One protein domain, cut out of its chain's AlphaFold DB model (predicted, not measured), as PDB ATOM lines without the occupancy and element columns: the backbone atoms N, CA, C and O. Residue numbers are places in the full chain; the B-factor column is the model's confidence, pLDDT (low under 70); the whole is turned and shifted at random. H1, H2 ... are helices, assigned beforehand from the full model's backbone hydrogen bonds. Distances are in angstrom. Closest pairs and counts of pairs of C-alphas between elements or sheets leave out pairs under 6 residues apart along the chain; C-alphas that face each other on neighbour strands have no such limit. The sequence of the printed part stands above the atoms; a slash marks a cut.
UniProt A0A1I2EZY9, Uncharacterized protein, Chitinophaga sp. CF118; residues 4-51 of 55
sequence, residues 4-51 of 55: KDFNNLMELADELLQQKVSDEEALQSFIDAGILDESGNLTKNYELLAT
ATOM      1  N   LYS A   4     291.169 244.034 259.703       87.81
ATOM      2  CA  LYS A   4     292.201 244.782 258.985       87.81
ATOM      3  C   LYS A   4     291.610 245.640 257.864       87.81
ATOM      4  O   LYS A   4     292.012 246.786 257.712       87.81
ATOM      5  N   ASP A   5     290.651 245.110 257.106       87.88
ATOM      6  CA  ASP A   5     289.990 245.869 256.037       87.88
ATOM      7  C   ASP A   5     289.157 247.019 256.613       87.88
ATOM      8  O   ASP A   5     289.146 248.112 256.056       87.88
ATOM      9  N   PHE A   6     288.491 246.790 257.750       89.12
ATOM     10  CA  PHE A   6     287.735 247.825 258.455       89.12
ATOM     11  C   PHE A   6     288.639 248.956 258.959       89.12
ATOM     12  O   PHE A   6     288.348 250.123 258.712       89.12
ATOM     13  N   ASN A   7     289.760 248.618 259.602       92.38
ATOM     14  CA  ASN A   7     290.703 249.615 260.111       92.38
ATOM     15  C   ASN A   7     291.338 250.437 258.984       92.38
ATOM     16  O   ASN A   7     291.404 251.655 259.095       92.38
ATOM     17  N   ASN A   8     291.717 249.796 257.874       92.25
ATOM     18  CA  ASN A   8     292.262 250.499 256.711       92.25
ATOM     19  C   ASN A   8     291.246 251.476 256.094       92.25
ATOM     20  O   ASN A   8     291.616 252.555 255.645       92.25
ATOM     21  N   LEU A   9     289.962 251.102 256.055       90.19
ATOM     22  CA  LEU A   9     288.898 251.984 255.566       90.19
ATOM     23  C   LEU A   9     288.648 253.161 256.514       90.19
ATOM     24  O   LEU A   9     288.387 254.263 256.041       90.19
ATOM     25  N   MET A  10     288.736 252.934 257.826       88.38
ATOM     26  CA  MET A  10     288.598 253.993 258.825       88.38
ATOM     27  C   MET A  10     289.742 255.009 258.718       88.38
ATOM     28  O   MET A  10     289.492 256.207 258.691       88.38
ATOM     29  N   GLU A  11     290.981 254.529 258.596       92.44
ATOM     30  CA  GLU A  11     292.170 255.376 258.455       92.44
ATOM     31  C   GLU A  11     292.113 256.208 257.167       92.44
ATOM     32  O   GLU A  11     292.326 257.416 257.201       92.44
ATOM     33  N   LEU A  12     291.700 255.599 256.049       85.56
ATOM     34  CA  LEU A  12     291.493 256.313 254.789       85.56
ATOM     35  C   LEU A  12     290.398 257.386 254.899       85.56
ATOM     36  O   LEU A  12     290.538 258.474 254.346       85.56
ATOM     37  N   ALA A  13     289.296 257.085 255.589       80.88
ATOM     38  CA  ALA A  13     288.226 258.053 255.801       80.88
ATOM     39  C   ALA A  13     288.700 259.240 256.654       80.88
ATOM     40  O   ALA A  13     288.400 260.382 256.313       80.88
ATOM     41  N   ASP A  14     289.478 258.987 257.708       82.75
ATOM     42  CA  ASP A  14     290.079 260.036 258.535       82.75
ATOM     43  C   ASP A  14     291.066 260.895 257.734       82.75
ATOM     44  O   ASP A  14     291.030 262.121 257.830       82.75
ATOM     45  N   GLU A  15     291.906 260.291 256.888       84.25
ATOM     46  CA  GLU A  15     292.815 261.029 256.003       84.25
ATOM     47  C   GLU A  15     292.058 261.936 255.025       84.25
ATOM     48  O   GLU A  15     292.425 263.101 254.850       84.25
ATOM     49  N   LEU A  16     290.974 261.438 254.424       76.62
ATOM     50  CA  LEU A  16     290.124 262.215 253.519       76.62
ATOM     51  C   LEU A  16     289.354 263.325 254.248       76.62
ATOM     52  O   LEU A  16     289.151 264.392 253.679       76.62
ATOM     53  N   LEU A  17     288.965 263.117 255.510       72.12
ATOM     54  CA  LEU A  17     288.355 264.155 256.349       72.12
ATOM     55  C   LEU A  17     289.357 265.248 256.750       72.12
ATOM     56  O   LEU A  17     288.974 266.406 256.920       72.12
ATOM     57  N   GLN A  18     290.633 264.892 256.922       73.50
ATOM     58  CA  GLN A  18     291.715 265.838 257.221       73.50
ATOM     59  C   GLN A  18     292.193 266.598 255.978       73.50
ATOM     60  O   GLN A  18     292.750 267.695 256.106       73.50
ATOM     61  N   GLN A  19     291.967 266.054 254.778       74.25
ATOM     62  CA  GLN A  19     292.129 266.794 253.532       74.25
ATOM     63  C   GLN A  19     291.057 267.879 253.469       74.25
ATOM     64  O   GLN A  19     289.907 267.654 253.101       74.25
ATOM     65  N   LYS A  20     291.445 269.090 253.873       63.75
ATOM     66  CA  LYS A  20     290.621 270.278 253.682       63.75
ATOM     67  C   LYS A  20     290.379 270.443 252.188       63.75
ATOM     68  O   LYS A  20     291.316 270.727 251.447       63.75
ATOM     69  N   VAL A  21     289.130 270.264 251.787       71.50
ATOM     70  CA  VAL A  21     288.636 270.669 250.474       71.50
ATOM     71  C   VAL A  21     288.909 272.165 250.342       71.50
ATOM     72  O   VAL A  21     288.668 272.907 251.303       71.50
ATOM     73  N   SER A  22     289.473 272.612 249.218       81.31
ATOM     74  CA  SER A  22     289.666 274.052 249.028       81.31
ATOM     75  C   SER A  22     288.305 274.756 248.980       81.31
ATOM     76  O   SER A  22     287.286 274.132 248.666       81.31
ATOM     77  N   ASP A  23     288.264 276.054 249.287       79.31
ATOM     78  CA  ASP A  23     287.012 276.817 249.214       79.31
ATOM     79  C   ASP A  23     286.418 276.755 247.791       79.31
ATOM     80  O   ASP A  23     285.200 276.693 247.625       79.31
ATOM     81  N   GLU A  24     287.271 276.686 246.762       82.50
ATOM     82  CA  GLU A  24     286.869 276.516 245.364       82.50
ATOM     83  C   GLU A  24     286.282 275.129 245.072       82.50
ATOM     84  O   GLU A  24     285.254 275.026 244.406       82.50
ATOM     85  N   GLU A  25     286.897 274.055 245.572       82.44
ATOM     86  CA  GLU A  25     286.394 272.686 245.397       82.44
ATOM     87  C   GLU A  25     285.075 272.465 246.152       82.44
ATOM     88  O   GLU A  25     284.164 271.790 245.660       82.44
ATOM     89  N   ALA A  26     284.939 273.077 247.330       83.94
ATOM     90  CA  ALA A  26     283.699 273.073 248.090       83.94
ATOM     91  C   ALA A  26     282.600 273.836 247.333       83.94
ATOM     92  O   ALA A  26     281.498 273.313 247.164       83.94
ATOM     93  N   LEU A  27     282.907 275.034 246.819       84.94
ATOM     94  CA  LEU A  27     281.981 275.827 246.007       84.94
ATOM     95  C   LEU A  27     281.531 275.062 244.757       84.94
ATOM     96  O   LEU A  27     280.332 274.991 244.485       84.94
ATOM     97  N   GLN A  28     282.467 274.436 244.039       88.25
ATOM     98  CA  GLN A  28     282.158 273.640 242.855       88.25
ATOM     99  C   GLN A  28     281.260 272.447 243.199       88.25
ATOM    100  O   GLN A  28     280.285 272.194 242.498       88.25
ATOM    101  N   SER A  29     281.509 271.775 244.326       88.50
ATOM    102  CA  SER A  29     280.667 270.668 244.794       88.50
ATOM    103  C   SER A  29     279.222 271.107 245.063       88.50
ATOM    104  O   SER A  29     278.281 270.362 244.786       88.50
ATOM    105  N   PHE A  30     279.014 272.328 245.568       88.44
ATOM    106  CA  PHE A  30     277.672 272.889 245.760       88.44
ATOM    107  C   PHE A  30     276.984 273.273 244.444       88.44
ATOM    108  O   PHE A  30     275.758 273.147 244.349       88.44
ATOM    109  N   ILE A  31     277.741 273.712 243.436       90.25
ATOM    110  CA  ILE A  31     277.227 273.978 242.085       90.25
ATOM    111  C   ILE A  31     276.827 272.663 241.406       90.25
ATOM    112  O   ILE A  31     275.706 272.540 240.913       90.25
ATOM    113  N   ASP A  32     277.688 271.645 241.460       89.81
ATOM    114  CA  ASP A  32     277.442 270.323 240.870       89.81
ATOM    115  C   ASP A  32     276.233 269.624 241.516       89.81
ATOM    116  O   ASP A  32     275.454 268.945 240.845       89.81
ATOM    117  N   ALA A  33     276.029 269.834 242.820       88.19
ATOM    118  CA  ALA A  33     274.850 269.370 243.549       88.19
ATOM    119  C   ALA A  33     273.564 270.161 243.219       88.19
ATOM    120  O   ALA A  33     272.484 269.815 243.708       88.19
ATOM    121  N   GLY A  34     273.657 271.232 242.423       88.19
ATOM    122  CA  GLY A  34     272.546 272.120 242.078       88.19
ATOM    123  C   GLY A  34     272.035 272.953 243.255       88.19
ATOM    124  O   GLY A  34     270.894 273.424 243.223       88.19
ATOM    125  N   ILE A  35     272.842 273.100 244.310       90.31
ATOM    126  CA  ILE A  35     272.523 273.904 245.496       90.31
ATOM    127  C   ILE A  35     272.813 275.374 245.211       90.31
ATOM    128  O   ILE A  35     271.977 276.224 245.522       90.31
ATOM    129  N   LEU A  36     273.961 275.653 244.590       91.25
ATOM    130  CA  LEU A  36     274.360 276.986 244.149       91.25
ATOM    131  C   LEU A  36     274.339 277.102 242.618       91.25
ATOM    132  O   LEU A  36     274.448 276.104 241.908       91.25
ATOM    133  N   ASP A  37     274.184 278.321 242.112       89.88
ATOM    134  CA  ASP A  37     274.444 278.680 240.720       89.88
ATOM    135  C   ASP A  37     275.930 279.025 240.498       89.88
ATOM    136  O   ASP A  37     276.707 279.155 241.443       89.88
ATOM    137  N   GLU A  38     276.334 279.213 239.237       87.81
ATOM    138  CA  GLU A  38     277.714 279.579 238.863       87.81
ATOM    139  C   GLU A  38     278.186 280.919 239.461       87.81
ATOM    140  O   GLU A  38     279.374 281.229 239.442       87.81
ATOM    141  N   SER A  39     277.263 281.729 239.989       87.12
ATOM    142  CA  SER A  39     277.552 282.992 240.675       87.12
ATOM    143  C   SER A  39     277.612 282.839 242.203       87.12
ATOM    144  O   SER A  39     277.827 283.831 242.899       87.12
ATOM    145  N   GLY A  40     277.438 281.623 242.732       83.12
ATOM    146  CA  GLY A  40     277.457 281.322 244.162       83.12
ATOM    147  C   GLY A  40     276.155 281.645 244.903       83.12
ATOM    148  O   GLY A  40     276.160 281.673 246.133       83.12
ATOM    149  N   ASN A  41     275.043 281.891 244.203       89.81
ATOM    150  CA  ASN A  41     273.732 282.104 244.826       89.81
ATOM    151  C   ASN A  41     272.966 280.788 244.943       89.81
ATOM    152  O   ASN A  41     273.114 279.906 244.105       89.81
ATOM    153  N   LEU A  42     272.093 280.662 245.945       89.50
ATOM    154  CA  LEU A  42     271.220 279.492 246.065       89.50
ATOM    155  C   LEU A  42     270.299 279.370 244.854       89.50
ATOM    156  O   LEU A  42     269.669 280.342 244.439       89.50
ATOM    157  N   THR A  43     270.171 278.157 244.327       89.00
ATOM    158  CA  THR A  43     269.182 277.886 243.286       89.00
ATOM    159  C   THR A  43     267.771 277.955 243.869       89.00
ATOM    160  O   THR A  43     267.548 277.762 245.067       89.00
ATOM    161  N   LYS A  44     266.778 278.174 243.002       85.25
ATOM    162  CA  LYS A  44     265.365 278.358 243.375       85.25
ATOM    163  C   LYS A  44     264.803 277.300 244.335       85.25
ATOM    164  O   LYS A  44     263.950 277.599 245.164       85.25
ATOM    165  N   ASN A  45     265.283 276.061 244.233       82.12
ATOM    166  CA  ASN A  45     264.845 274.953 245.085       82.12
ATOM    167  C   ASN A  45     265.324 275.091 246.541       82.12
ATOM    168  O   ASN A  45     264.721 274.504 247.438       82.12
ATOM    169  N   TYR A  46     266.379 275.872 246.772       79.62
ATOM    170  CA  TYR A  46     267.013 276.084 248.068       79.62
ATOM    171  C   TYR A  46     266.902 277.532 248.573       79.62
ATOM    172  O   TYR A  46     267.298 277.801 249.703       79.62
ATOM    173  N   GLU A  47     266.297 278.454 247.813       78.75
ATOM    174  CA  GLU A  47     266.011 279.839 248.247       78.75
ATOM    175  C   GLU A  47     265.251 279.901 249.590       78.75
ATOM    176  O   GLU A  47     265.483 280.788 250.414       78.75
ATOM    177  N   LEU A  48     264.381 278.920 249.855       76.50
ATOM    178  CA  LEU A  48     263.635 278.807 251.114       76.50
ATOM    179  C   LEU A  48     264.532 278.518 252.328       76.50
ATOM    180  O   LEU A  48     264.146 278.816 253.452       76.50
ATOM    181  N   LEU A  49     265.734 277.972 252.125       71.12
ATOM    182  CA  LEU A  49     266.692 277.735 253.209       71.12
ATOM    183  C   LEU A  49     267.442 279.009 253.620       71.12
ATOM    184  O   LEU A  49     267.937 279.082 254.742       71.12
ATOM    185  N   ALA A  50     267.497 280.028 252.753       68.25
ATOM    186  CA  ALA A  50     268.043 281.339 253.110       68.25
ATOM    187  C   ALA A  50     267.082 282.169 253.971       68.25
ATOM    188  O   ALA A  50     267.505 283.104 254.650       68.25
ATOM    189  N   THR A  51     265.792 281.832 253.972       60.91
ATOM    190  CA  THR A  51     264.778 282.513 254.781       60.91
ATOM    191  C   THR A  51     264.557 281.769 256.089       60.91
ATOM    192  O   THR A  51     263.554 281.097 256.289       60.91
TER     193      THR A  51
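AT A GLANCE: This is residues 4 to 51 of the 55 residues of an uncharacterized protein of Chitinophaga sp. CF118 (UniProt A0A1I2EZY9). A long helix, H1, sticks out as a free arm from a small body that holds the shorter helix H2, a long loop of residues 33 to 46, and the very short helix H3 near the far end. No two of the helices touch, and the arm makes much of the length. The printed part has 48 residues, with three named helices in the order H1, H2, H3 and no named strand: all helix, extended, radius of gyration of the C-alphas 15.6 A, spans 46 by 20 by 17 A.

HOW THE PARTS SIT: H1, residues 4 to 18, stands free together with residues 19 and 20. A tight link of 4 residues joins it to H2, residues 23 to 32, and the two are apart. H3, residues 47 to 50, is apart from both. In H1 and H2 every O i to N i+4 pair is within hydrogen-bond range; H3 is too short for such a pair.

IN THESE COORDINATES: H1 runs 21.1 A from C-alpha 4 at (292.201, 244.782, 258.985). H2 runs 14.3 A. H3 ends with C-alpha 50 at (268.043, 281.339, 253.110).

THE WHOLE: The C-alphas of Lys 4 and Thr 51, the two farthest apart, are 46.8 A apart. The printed part has no cut; the H2 to H3 link is long. Residues 20, 50 and 51 are under 70 in pLDDT.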